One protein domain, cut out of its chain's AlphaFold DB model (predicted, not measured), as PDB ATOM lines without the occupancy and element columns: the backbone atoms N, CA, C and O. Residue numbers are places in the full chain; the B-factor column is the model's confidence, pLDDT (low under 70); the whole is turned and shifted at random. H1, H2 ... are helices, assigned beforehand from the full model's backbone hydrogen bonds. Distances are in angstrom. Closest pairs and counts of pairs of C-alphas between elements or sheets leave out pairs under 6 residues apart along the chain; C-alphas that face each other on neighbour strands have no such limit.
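AT A GLANCE: This is residues 117 to 148 and 168 to 227 of the 280 residues of an uncharacterized protein of Fasciola hepatica (UniProt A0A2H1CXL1). Two helices, H2 and H4, run between a pair of short antiparallel helices, H1 and H5, side by side at one end, and the longest helix, H3, at the other end. H2 leads from H1 to H3, and H4 leads back from H3 to H5, with a long loop, residues 186 to 205, joining H3 to H4. The printed part has 92 residues, with five named helices in the order H1 H2 H3 H4 H5 and no named strand: the class is all helix. It is compact, with a radius of gyration of the C-alphas of 13.8 A, and the C-alphas span 42 by 28 by 23 A.

IN THESE COORDINATES: H1 is residues 119 to 128, 14.1 A from first to last C-alpha, beginning at C-alpha 119 at (261.854, 324.036, 427.592). H2, residues 131 to 144, measures 20.0 A. H3, residues 171 to 185, measures 20.8 A and begins at C-alpha 171 at (282.436, 299.206, 421.616). H4, residues 206 to 218, measures 18.3 A. H5, residues 220 to 225, measures 8.5 A and ends at C-alpha 225 at (255.364, 322.091, 421.667).

HOW THE PARTS SIT: H1 touches H2 at a steep tilt of 58 degrees, opposite ways, the closest C-alphas being those of Thr 126 and Leu 134, 6.3 A apart; H2 does so with residues 133 to 134 alone. H1 also touches H5, opposite ways at a shallow tilt of 16 degrees, with the C-alphas of Val 121 and Ala 225 closest at 5.0 A. H2 touches H3 with residues 143 to 144 alone, at a steep tilt of 52 degrees, opposite ways; the closest C-alphas, of Thr 144 and Val 176, are 5.3 A apart. H3 touches H4 with residues 182 to 185 alone, the same way at a steep tilt of 61 degrees, and the closest C-alphas, of Phe 183 and Tyr 206, are 4.9 A apart. H2 and H4 are close but not clearly touching, with the closest C-alphas, of Leu 137 and Ala 209, 7.8 A apart. H4 and H5 are also close but not clearly touching, about perpendicular at 88 degrees, the closest C-alphas being those of Leu 217 and Gln 223, 6.1 A apart. H3 is apart from H1 and from H5. In H1, H2, H3, H4 and H5 every O i to N i+4 pair is within hydrogen-bond range.

THE WHOLE: The two C-alphas farthest apart are those of Lys 169 and Pro 220, 42.7 A. Residues 149 to 167 are not printed, and C-alphas 148 and 168 are 15.4 A apart across this cut, which lies in the link from H2 to H3. The links H1 to H2 and H4 to H5 are tight, and H3 to H4 is a long link of 20 residues. The mean pLDDT of the printed part is 92.5, with residues 199 to 202 under 70.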
ATOM      1  N   ASP A 117     265.670 319.182 424.984       94.56
ATOM      2  CA  ASP A 117     266.413 320.415 425.270       94.56
ATOM      3  C   ASP A 117     265.533 321.679 425.184       94.56
ATOM      4  O   ASP A 117     265.852 322.707 425.779       94.56
ATOM      5  N   ILE A 118     264.384 321.602 424.508       96.81
ATOM      6  CA  ILE A 118     263.445 322.712 424.347       96.81
ATOM      7  C   ILE A 118     262.523 322.787 425.572       96.81
ATOM      8  O   ILE A 118     261.691 321.908 425.810       96.81
ATOM      9  N   ASN A 119     262.614 323.876 426.344       97.62
ATOM     10  CA  ASN A 119     261.854 324.036 427.592       97.62
ATOM     11  C   ASN A 119     260.319 323.882 427.427       97.62
ATOM     12  O   ASN A 119     259.718 323.131 428.199       97.62
ATOM     13  N   PRO A 120     259.663 324.479 426.406       97.69
ATOM     14  CA  PRO A 120     258.252 324.203 426.120       97.69
ATOM     15  C   PRO A 120     257.906 322.714 425.963       97.69
ATOM     16  O   PRO A 120     256.847 322.281 426.424       97.69
ATOM     17  N   VAL A 121     258.788 321.919 425.348       97.75
ATOM     18  CA  VAL A 121     258.591 320.471 425.177       97.75
ATOM     19  C   VAL A 121     258.700 319.761 426.520       97.75
ATOM     20  O   VAL A 121     257.813 318.975 426.852       97.75
ATOM     21  N   ARG A 122     259.715 320.084 427.334       98.06
ATOM     22  CA  ARG A 122     259.868 319.524 428.690       98.06
ATOM     23  C   ARG A 122     258.622 319.771 429.537       98.06
ATOM     24  O   ARG A 122     258.052 318.828 430.079       98.06
ATOM     25  N   MET A 123     258.132 321.014 429.568       97.94
ATOM     26  CA  MET A 123     256.908 321.376 430.292       97.94
ATOM     27  C   MET A 123     255.685 320.593 429.797       97.94
ATOM     28  O   MET A 123     254.877 320.121 430.601       97.94
ATOM     29  N   ALA A 124     255.539 320.434 428.478       97.88
ATOM     30  CA  ALA A 124     254.442 319.668 427.896       97.88
ATOM     31  C   ALA A 124     254.522 318.177 428.261       97.88
ATOM     32  O   ALA A 124     253.491 317.582 428.578       97.88
ATOM     33  N   VAL A 125     255.721 317.587 428.260       97.88
ATOM     34  CA  VAL A 125     255.962 316.186 428.636       97.88
ATOM     35  C   VAL A 125     255.693 315.953 430.121       97.88
ATOM     36  O   VAL A 125     254.955 315.018 430.446       97.88
ATOM     37  N   THR A 126     256.207 316.803 431.015       97.75
ATOM     38  CA  THR A 126     255.944 316.707 432.463       97.75
ATOM     39  C   THR A 126     254.448 316.803 432.745       97.75
ATOM     40  O   THR A 126     253.912 315.980 433.485       97.75
ATOM     41  N   LYS A 127     253.741 317.738 432.093       97.38
ATOM     42  CA  LYS A 127     252.285 317.893 432.237       97.38
ATOM     43  C   LYS A 127     251.496 316.694 431.700       97.38
ATOM     44  O   LYS A 127     250.482 316.328 432.283       97.38
ATOM     45  N   ALA A 128     251.920 316.115 430.578       97.25
ATOM     46  CA  ALA A 128     251.235 314.989 429.938       97.25
ATOM     47  C   ALA A 128     251.551 313.630 430.582       97.25
ATOM     48  O   ALA A 128     250.866 312.646 430.305       97.25
ATOM     49  N   SER A 129     252.613 313.547 431.384       95.69
ATOM     50  CA  SER A 129     253.083 312.294 431.962       95.69
ATOM     51  C   SER A 129     253.496 312.472 433.423       95.69
ATOM     52  O   SER A 129     252.650 312.334 434.299       95.69
ATOM     53  N   SER A 130     254.773 312.726 433.707       94.56
ATOM     54  CA  SER A 130     255.287 313.072 435.034       94.56
ATOM     55  C   SER A 130     256.746 313.532 434.953       94.56
ATOM     56  O   SER A 130     257.434 313.275 433.965       94.56
ATOM     57  N   GLU A 131     257.249 314.133 436.031       93.81
ATOM     58  CA  GLU A 131     258.674 314.473 436.163       93.81
ATOM     59  C   GLU A 131     259.571 313.222 436.150       93.81
ATOM     60  O   GLU A 131     260.651 313.211 435.568       93.81
ATOM     61  N   ASN A 132     259.094 312.115 436.726       91.81
ATOM     62  CA  ASN A 132     259.822 310.845 436.723       91.81
ATOM     63  C   ASN A 132     259.948 310.247 435.315       91.81
ATOM     64  O   ASN A 132     260.985 309.676 434.980       91.81
ATOM     65  N   HIS A 133     258.914 310.390 434.483       93.62
ATOM     66  CA  HIS A 133     258.995 310.002 433.080       93.62
ATOM     67  C   HIS A 133     259.983 310.888 432.316       93.62
ATOM     68  O   HIS A 133     260.738 310.362 431.507       93.62
ATOM     69  N   LEU A 134     260.039 312.195 432.597       95.06
ATOM     70  CA  LEU A 134     261.025 313.084 431.978       95.06
ATOM     71  C   LEU A 134     262.464 312.666 432.322       95.06
ATOM     72  O   LEU A 134     263.265 312.475 431.410       95.06
ATOM     73  N   LYS A 135     262.764 312.412 433.607       92.88
ATOM     74  CA  LYS A 135     264.075 311.898 434.051       92.88
ATOM     75  C   LYS A 135     264.464 310.602 433.330       92.88
ATOM     76  O   LYS A 135     265.605 310.440 432.909       92.88
ATOM     77  N   LEU A 136     263.520 309.673 433.175       93.69
ATOM     78  CA  LEU A 136     263.750 308.430 432.437       93.69
ATOM     79  C   LEU A 136     264.047 308.686 430.949       93.69
ATOM     80  O   LEU A 136     264.916 308.031 430.374       93.69
ATOM     81  N   LEU A 137     263.328 309.614 430.317       95.69
ATOM     82  CA  LEU A 137     263.560 309.970 428.920       95.69
ATOM     83  C   LEU A 137     264.926 310.646 428.720       95.69
ATOM     84  O   LEU A 137     265.565 310.391 427.702       95.69
ATOM     85  N   ASP A 138     265.412 311.427 429.689       95.31
ATOM     86  CA  ASP A 138     266.772 311.988 429.673       95.31
ATOM     87  C   ASP A 138     267.845 310.876 429.766       95.31
ATOM     88  O   ASP A 138     268.848 310.908 429.041       95.31
ATOM     89  N   VAL A 139     267.616 309.836 430.581       94.56
ATOM     90  CA  VAL A 139     268.476 308.632 430.603       94.56
ATOM     91  C   VAL A 139     268.475 307.944 429.238       94.56
ATOM     92  O   VAL A 139     269.538 307.663 428.691       94.56
ATOM     93  N   LEU A 140     267.297 307.710 428.652       95.38
ATOM     94  CA  LEU A 140     267.182 307.076 427.336       95.38
ATOM     95  C   LEU A 140     267.869 307.884 426.241       95.38
ATOM     96  O   LEU A 140     268.639 307.306 425.481       95.38
ATOM     97  N   ARG A 141     267.655 309.205 426.199       96.44
ATOM     98  CA  ARG A 141     268.345 310.112 425.273       96.44
ATOM     99  C   ARG A 141     269.854 309.917 425.363       96.44
ATOM    100  O   ARG A 141     270.501 309.787 424.330       96.44
ATOM    101  N   THR A 142     270.396 309.847 426.576       94.69
ATOM    102  CA  THR A 142     271.833 309.646 426.809       94.69
ATOM    103  C   THR A 142     272.315 308.295 426.272       94.69
ATOM    104  O   THR A 142     273.305 308.248 425.551       94.69
ATOM    105  N   LEU A 143     271.591 307.205 426.554       95.06
ATOM    106  CA  LEU A 143     271.929 305.851 426.084       95.06
ATOM    107  C   LEU A 143     271.846 305.692 424.559       95.06
ATOM    108  O   LEU A 143     272.536 304.849 423.991       95.06
ATOM    109  N   THR A 144     270.984 306.467 423.897       95.50
ATOM    110  CA  THR A 144     270.772 306.398 422.443       95.50
ATOM    111  C   THR A 144     271.517 307.478 421.659       95.50
ATOM    112  O   THR A 144     271.413 307.512 420.435       95.50
ATOM    113  N   THR A 145     272.238 308.382 422.324       94.06
ATOM    114  CA  THR A 145     273.024 309.416 421.640       94.06
ATOM    115  C   THR A 145     274.364 308.827 421.225       94.06
ATOM    116  O   THR A 145     275.144 308.381 422.065       94.06
ATOM    117  N   ALA A 146     274.636 308.819 419.919       88.25
ATOM    118  CA  ALA A 146     275.905 308.331 419.401       88.25
ATOM    119  C   ALA A 146     277.066 309.245 419.843       88.25
ATOM    120  O   ALA A 146     276.927 310.471 419.786       88.25
ATOM    121  N   PRO A 147     278.213 308.677 420.261       87.25
ATOM    122  CA  PRO A 147     279.429 309.446 420.483       87.25
ATOM    123  C   PRO A 147     279.921 310.082 419.177       87.25
ATOM    124  O   PRO A 147     279.656 309.583 418.081       87.25
ATOM    125  N   ILE A 148     280.679 311.171 419.305       86.31
ATOM    126  CA  ILE A 148     281.373 311.792 418.175       86.31
ATOM    127  C   ILE A 148     282.469 310.834 417.690       86.31
ATOM    128  O   ILE A 148     283.178 310.232 418.498       86.31
ATOM    129  N   GLN A 168     282.260 297.869 414.004       87.19
ATOM    130  CA  GLN A 168     282.326 296.727 414.928       87.19
ATOM    131  C   GLN A 168     283.474 296.825 415.943       87.19
ATOM    132  O   GLN A 168     283.375 296.279 417.039       87.19
ATOM    133  N   LYS A 169     284.562 297.529 415.609       89.12
ATOM    134  CA  LYS A 169     285.692 297.746 416.526       89.12
ATOM    135  C   LYS A 169     285.419 298.829 417.571       89.12
ATOM    136  O   LYS A 169     286.228 298.987 418.480       89.12
ATOM    137  N   GLN A 170     284.317 299.573 417.450       90.12
ATOM    138  CA  GLN A 170     283.957 300.657 418.362       90.12
ATOM    139  C   GLN A 170     282.928 300.167 419.399       90.12
ATOM    140  O   GLN A 170     281.724 300.166 419.120       90.12
ATOM    141  N   PRO A 171     283.348 299.777 420.620       90.00
ATOM    142  CA  PRO A 171     282.436 299.206 421.616       90.00
ATOM    143  C   PRO A 171     281.356 300.196 422.070       90.00
ATOM    144  O   PRO A 171     280.228 299.796 422.344       90.00
ATOM    145  N   SER A 172     281.670 301.495 422.106       89.69
ATOM    146  CA  SER A 172     280.715 302.552 422.456       89.69
ATOM    147  C   SER A 172     279.585 302.678 421.431       89.69
ATOM    148  O   SER A 172     278.424 302.789 421.817       89.69
ATOM    149  N   LEU A 173     279.897 302.600 420.132       90.75
ATOM    150  CA  LEU A 173     278.884 302.589 419.075       90.75
ATOM    151  C   LEU A 173     278.034 301.325 419.122       90.75
ATOM    152  O   LEU A 173     276.821 301.420 418.970       90.75
ATOM    153  N   SER A 174     278.656 300.164 419.353       90.50
ATOM    154  CA  SER A 174     277.921 298.903 419.489       90.50
ATOM    155  C   SER A 174     276.918 298.975 420.641       90.50
ATOM    156  O   SER A 174     275.748 298.652 420.453       90.50
ATOM    157  N   ALA A 175     277.333 299.491 421.802       92.75
ATOM    158  CA  ALA A 175     276.449 299.665 422.954       92.75
ATOM    159  C   ALA A 175     275.277 300.618 422.650       92.75
ATOM    160  O   ALA A 175     274.120 300.295 422.924       92.75
ATOM    161  N   VAL A 176     275.542 301.771 422.023       94.88
ATOM    162  CA  VAL A 176     274.480 302.705 421.607       94.88
ATOM    163  C   VAL A 176     273.537 302.051 420.591       94.88
ATOM    164  O   VAL A 176     272.318 302.172 420.717       94.88
ATOM    165  N   ALA A 177     274.069 301.317 419.613       94.12
ATOM    166  CA  ALA A 177     273.273 300.604 418.619       94.12
ATOM    167  C   ALA A 177     272.378 299.530 419.259       94.12
ATOM    168  O   ALA A 177     271.220 299.384 418.869       94.12
ATOM    169  N   GLU A 178     272.859 298.821 420.282       95.38
ATOM    170  CA  GLU A 178     272.063 297.865 421.058       95.38
ATOM    171  C   GLU A 178     270.922 298.543 421.826       95.38
ATOM    172  O   GLU A 178     269.796 298.025 421.844       95.38
ATOM    173  N   HIS A 179     271.177 299.713 422.422       96.81
ATOM    174  CA  HIS A 179     270.152 300.519 423.082       96.81
ATOM    175  C   HIS A 179     269.107 301.033 422.090       96.81
ATOM    176  O   HIS A 179     267.911 300.866 422.333       96.81
ATOM    177  N   ILE A 180     269.537 301.578 420.946       96.94
ATOM    178  CA  ILE A 180     268.646 302.011 419.862       96.94
ATOM    179  C   ILE A 180     267.804 300.831 419.378       96.94
ATOM    180  O   ILE A 180     266.581 300.934 419.327       96.94
ATOM    181  N   ASN A 181     268.428 299.692 419.078       97.19
ATOM    182  CA  ASN A 181     267.724 298.504 418.613       97.19
ATOM    183  C   ASN A 181     266.694 298.031 419.644       97.19
ATOM    184  O   ASN A 181     265.530 297.815 419.304       97.19
ATOM    185  N   SER A 182     267.082 297.925 420.917       97.94
ATOM    186  CA  SER A 182     266.182 297.515 422.001       97.94
ATOM    187  C   SER A 182     265.007 298.478 422.167       97.94
ATOM    188  O   SER A 182     263.870 298.038 422.346       97.94
ATOM    189  N   PHE A 183     265.263 299.780 422.052       97.81
ATOM    190  CA  PHE A 183     264.257 300.829 422.162       97.81
ATOM    191  C   PHE A 183     263.279 300.842 420.986       97.81
ATOM    192  O   PHE A 183     262.066 300.792 421.193       97.81
ATOM    193  N   VAL A 184     263.789 300.838 419.755       97.94
ATOM    194  CA  VAL A 184     262.995 300.891 418.520       97.94
ATOM    195  C   VAL A 184     262.153 299.630 418.351       97.94
ATOM    196  O   VAL A 184     260.963 299.718 418.044       97.94
ATOM    197  N   THR A 185     262.727 298.455 418.618       97.06
ATOM    198  CA  THR A 185     261.984 297.184 418.567       97.06
ATOM    199  C   THR A 185     261.054 296.998 419.769       97.06
ATOM    200  O   THR A 185     260.100 296.226 419.696       97.06
ATOM    201  N   GLY A 186     261.251 297.755 420.854       96.69
ATOM    202  CA  GLY A 186     260.441 297.674 422.068       96.69
ATOM    203  C   GLY A 186     260.677 296.377 422.838       96.69
ATOM    204  O   GLY A 186     259.719 295.699 423.215       96.69
ATOM    205  N   ARG A 187     261.945 296.009 423.056       96.50
ATOM    206  CA  ARG A 187     262.304 294.816 423.833       96.50
ATOM    207  C   ARG A 187     261.788 294.927 425.276       96.50
ATOM    208  O   ARG A 187     261.857 295.998 425.875       96.50
ATOM    209  N   PRO A 188     261.322 293.827 425.890       95.44
ATOM    210  CA  PRO A 188     260.875 293.823 427.285       95.44
ATOM    211  C   PRO A 188     262.046 293.803 428.290       95.44
ATOM    212  O   PRO A 188     261.860 293.432 429.444       95.44
ATOM    213  N   SER A 189     263.262 294.159 427.867       93.75
ATOM    214  CA  SER A 189     264.429 294.246 428.742       93.75
ATOM    215  C   SER A 189     264.425 295.553 429.545       93.75
ATOM    216  O   SER A 189     263.956 296.582 429.043       93.75
ATOM    217  N   PRO A 190     264.935 295.536 430.791       93.62
ATOM    218  CA  PRO A 190     265.029 296.734 431.613       93.62
ATOM    219  C   PRO A 190     266.013 297.739 431.008       93.62
ATOM    220  O   PRO A 190     267.025 297.365 430.410       93.62
ATOM    221  N   ILE A 191     265.719 299.023 431.193       93.81
ATOM    222  CA  ILE A 191     266.636 300.106 430.834       93.81
ATOM    223  C   ILE A 191     267.719 300.187 431.921       93.81
ATOM    224  O   ILE A 191     267.371 300.206 433.104       93.81
ATOM    225  N   PRO A 192     269.018 300.231 431.572       92.19
ATOM    226  CA  PRO A 192     270.069 300.435 432.555       92.19
ATOM    227  C   PRO A 192     269.947 301.847 433.131       92.19
ATOM    228  O   PRO A 192     270.026 302.842 432.413       92.19
ATOM    229  N   LEU A 193     269.717 301.926 434.440       87.69
ATOM    230  CA  LEU A 193     269.553 303.190 435.150       87.69
ATOM    231  C   LEU A 193     270.871 303.590 435.828       87.69
ATOM    232  O   LEU A 193     271.545 302.722 436.391       87.69
ATOM    233  N   PRO A 194     271.233 304.886 435.833       85.06
ATOM    234  CA  PRO A 194     272.369 305.381 436.602       85.06
ATOM    235  C   PRO A 194     272.231 305.074 438.098       85.06
ATOM    236  O   PRO A 194     271.126 305.055 438.643       85.06
ATOM    237  N   SER A 195     273.359 304.909 438.790       75.81
ATOM    238  CA  SER A 195     273.413 304.590 440.226       75.81
ATOM    239  C   SER A 195     272.699 305.609 441.127       75.81
ATOM    240  O   SER A 195     272.203 305.240 442.186       75.81
ATOM    241  N   GLY A 196     272.598 306.870 440.695       72.31
ATOM    242  CA  GLY A 196     271.880 307.947 441.388       72.31
ATOM    243  C   GLY A 196     270.404 308.107 441.003       72.31
ATOM    244  O   GLY A 196     269.797 309.106 441.375       72.31
ATOM    245  N   TYR A 197     269.819 307.183 440.233       79.88
ATOM    246  CA  TYR A 197     268.425 307.299 439.806       79.88
ATOM    247  C   TYR A 197     267.450 307.030 440.966       79.88
ATOM    248  O   TYR A 197     267.328 305.908 441.468       79.88
ATOM    249  N   ASP A 198     266.719 308.071 441.365       74.06
ATOM    250  CA  ASP A 198     265.765 308.083 442.481       74.06
ATOM    251  C   ASP A 198     264.309 307.793 442.063       74.06
ATOM    252  O   ASP A 198     263.422 307.689 442.909       74.06
ATOM    253  N   GLY A 199     264.044 307.633 440.763       68.75
ATOM    254  CA  GLY A 199     262.688 307.471 440.242       68.75
ATOM    255  C   GLY A 199     262.049 306.098 440.541       68.75
ATOM    256  O   GLY A 199     262.741 305.081 440.648       68.75
ATOM    257  N   PRO A 200     260.703 306.011 440.572       68.75
ATOM    258  CA  PRO A 200     259.954 304.777 440.859       68.75
ATOM    259  C   PRO A 200     260.054 303.716 439.745       68.75
ATOM    260  O   PRO A 200     259.622 302.577 439.909       68.75
ATOM    261  N   HIS A 201     260.640 304.066 438.600       67.50
ATOM    262  CA  HIS A 201     260.664 303.273 437.370       67.50
ATOM    263  C   HIS A 201     261.835 302.274 437.283       67.50
ATOM    264  O   HIS A 201     262.297 301.961 436.191       67.50
ATOM    265  N   LYS A 202     262.306 301.718 438.409       67.19
ATOM    266  CA  LYS A 202     263.455 300.780 438.437       67.19
ATOM    267  C   LYS A 202     263.267 299.492 437.616       67.19
ATOM    268  O   LYS A 202     264.240 298.807 437.330       67.19
ATOM    269  N   LYS A 203     262.026 299.158 437.244       77.62
ATOM    270  CA  LYS A 203     261.660 297.984 436.427       77.62
ATOM    271  C   LYS A 203     261.192 298.348 435.013       77.62
ATOM    272  O   LYS A 203     260.630 297.504 434.325       77.62
ATOM    273  N   PHE A 204     261.341 299.604 434.612       88.25
ATOM    274  CA  PHE A 204     260.789 300.093 433.355       88.25
ATOM    275  C   PHE A 204     261.616 299.594 432.173       88.25
ATOM    276  O   PHE A 204     262.850 299.613 432.201       88.25
ATOM    277  N   THR A 205     260.922 299.107 431.150       95.38
ATOM    278  CA  THR A 205     261.544 298.429 430.012       95.38
ATOM    279  C   THR A 205     261.626 299.330 428.785       95.38
ATOM    280  O   THR A 205     260.946 300.357 428.698       95.38
ATOM    281  N   TYR A 206     262.420 298.930 427.789       97.06
ATOM    282  CA  TYR A 206     262.421 299.607 426.487       97.06
ATOM    283  C   TYR A 206     261.042 299.585 425.822       97.06
ATOM    284  O   TYR A 206     260.646 300.564 425.189       97.06
ATOM    285  N   LYS A 207     260.280 298.497 426.005       97.19
ATOM    286  CA  LYS A 207     258.885 298.395 425.565       97.19
ATOM    287  C   LYS A 207     258.023 299.496 426.180       97.19
ATOM    288  O   LYS A 207     257.328 300.201 425.449       97.19
ATOM    289  N   ASP A 208     258.097 299.672 427.496       96.06
ATOM    290  CA  ASP A 208     257.303 300.678 428.211       96.06
ATOM    291  C   ASP A 208     257.688 302.099 427.783       96.06
ATOM    292  O   ASP A 208     256.822 302.949 427.569       96.06
ATOM    293  N   ALA A 209     258.983 302.345 427.574       96.25
ATOM    294  CA  ALA A 209     259.487 303.624 427.086       96.25
ATOM    295  C   ALA A 209     259.033 303.943 425.668       96.25
ATOM    296  O   ALA A 209     258.637 305.077 425.389       96.25
ATOM    297  N   ARG A 210     259.046 302.949 424.779       97.69
ATOM    298  CA  ARG A 210     258.550 303.097 423.411       97.69
ATOM    299  C   ARG A 210     257.066 303.462 423.417       97.69
ATOM    300  O   ARG A 210     256.664 304.409 422.744       97.69
ATOM    301  N   VAL A 211     256.264 302.759 424.221       97.69
ATOM    302  CA  VAL A 211     254.829 303.041 424.387       97.69
ATOM    303  C   VAL A 211     254.603 304.440 424.962       97.69
ATOM    304  O   VAL A 211     253.772 305.189 424.444       97.69
ATOM    305  N   LEU A 212     255.362 304.830 425.991       97.50
ATOM    306  CA  LEU A 212     255.320 306.174 426.566       97.50
ATOM    307  C   LEU A 212     255.614 307.247 425.507       97.50
ATOM    308  O   LEU A 212     254.860 308.214 425.415       97.50
ATOM    309  N   CYS A 213     256.660 307.073 424.696       98.00
ATOM    310  CA  CYS A 213     257.027 308.028 423.651       98.00
ATOM    311  C   CYS A 213     255.934 308.166 422.589       98.00
ATOM    312  O   CYS A 213     255.573 309.286 422.240       98.00
ATOM    313  N   PHE A 214     255.350 307.061 422.119       97.94
ATOM    314  CA  PHE A 214     254.240 307.135 421.165       97.94
ATOM    315  C   PHE A 214     252.996 307.791 421.756       97.94
ATOM    316  O   PHE A 214     252.367 308.612 421.091       97.94
ATOM    317  N   ARG A 215     252.671 307.502 423.020       97.88
ATOM    318  CA  ARG A 215     251.582 308.187 423.722       97.88
ATOM    319  C   ARG A 215     251.846 309.690 423.821       97.88
ATOM    320  O   ARG A 215     250.949 310.474 423.551       97.88
ATOM    321  N   LEU A 216     253.069 310.098 424.167       97.62
ATOM    322  CA  LEU A 216     253.465 311.510 424.213       97.62
ATOM    323  C   LEU A 216     253.383 312.169 422.832       97.62
ATOM    324  O   LEU A 216     252.827 313.254 422.721       97.62
ATOM    325  N   LEU A 217     253.861 311.503 421.780       95.94
ATOM    326  CA  LEU A 217     253.766 311.979 420.395       95.94
ATOM    327  C   LEU A 217     252.318 312.096 419.897       95.94
ATOM    328  O   LEU A 217     252.053 312.893 419.001       95.94
ATOM    329  N   ALA A 218     251.381 311.338 420.470       95.62
ATOM    330  CA  ALA A 218     249.951 311.460 420.197       95.62
ATOM    331  C   ALA A 218     249.269 312.579 421.011       95.62
ATOM    332  O   ALA A 218     248.150 312.975 420.688       95.62
ATOM    333  N   THR A 219     249.919 313.114 422.050       96.31
ATOM    334  CA  THR A 219     249.335 314.141 422.919       96.31
ATOM    335  C   THR A 219     249.368 315.523 422.246       96.31
ATOM    336  O   THR A 219     250.456 316.032 421.964       96.31
ATOM    337  N   PRO A 220     248.224 316.219 422.076       95.56
ATOM    338  CA  PRO A 220     248.171 317.494 421.351       95.56
ATOM    339  C   PRO A 220     249.051 318.609 421.931       95.56
ATOM    340  O   PRO A 220     249.613 319.412 421.189       95.56
ATOM    341  N   THR A 221     249.193 318.681 423.260       95.81
ATOM    342  CA  THR A 221     250.062 319.679 423.907       95.81
ATOM    343  C   THR A 221     251.535 319.439 423.596       95.81
ATOM    344  O   THR A 221     252.269 320.401 423.384       95.81
ATOM    345  N   VAL A 222     251.949 318.173 423.523       96.38
ATOM    346  CA  VAL A 222     253.311 317.777 423.153       96.38
ATOM    347  C   VAL A 222     253.531 318.011 421.660       96.38
ATOM    348  O   VAL A 222     254.523 318.627 421.297       96.38
ATOM    349  N   GLN A 223     252.581 317.642 420.792       95.44
ATOM    350  CA  GLN A 223     252.657 317.928 419.352       95.44
ATOM    351  C   GLN A 223     252.829 319.421 419.061       95.44
ATOM    352  O   GLN A 223     253.706 319.802 418.289       95.44
ATOM    353  N   ARG A 224     252.041 320.274 419.730       95.44
ATOM    354  CA  ARG A 224     252.154 321.730 419.595       95.44
ATOM    355  C   ARG A 224     253.523 322.235 420.050       95.44
ATOM    356  O   ARG A 224     254.115 323.057 419.363       95.44
ATOM    357  N   ALA A 225     254.034 321.733 421.176       96.06
ATOM    358  CA  ALA A 225     255.364 322.091 421.667       96.06
ATOM    359  C   ALA A 225     256.491 321.619 420.724       96.06
ATOM    360  O   ALA A 225     257.501 322.300 420.599       96.06
ATOM    361  N   LEU A 226     256.294 320.497 420.021       94.50
ATOM    362  CA  LEU A 226     257.202 319.951 419.002       94.50
ATOM    363  C   LEU A 226     257.113 320.658 417.636       94.50
ATOM    364  O   LEU A 226     257.774 320.223 416.683       94.50
ATOM    365  N   GLY A 227     256.252 321.674 417.504       91.56
ATOM    366  CA  GLY A 227     255.969 322.333 416.227       91.56
ATOM    367  C   GLY A 227     255.379 321.386 415.177       91.56
ATOM    368  O   GLY A 227     255.560 321.604 413.981       91.56
TER     369      GLY A 227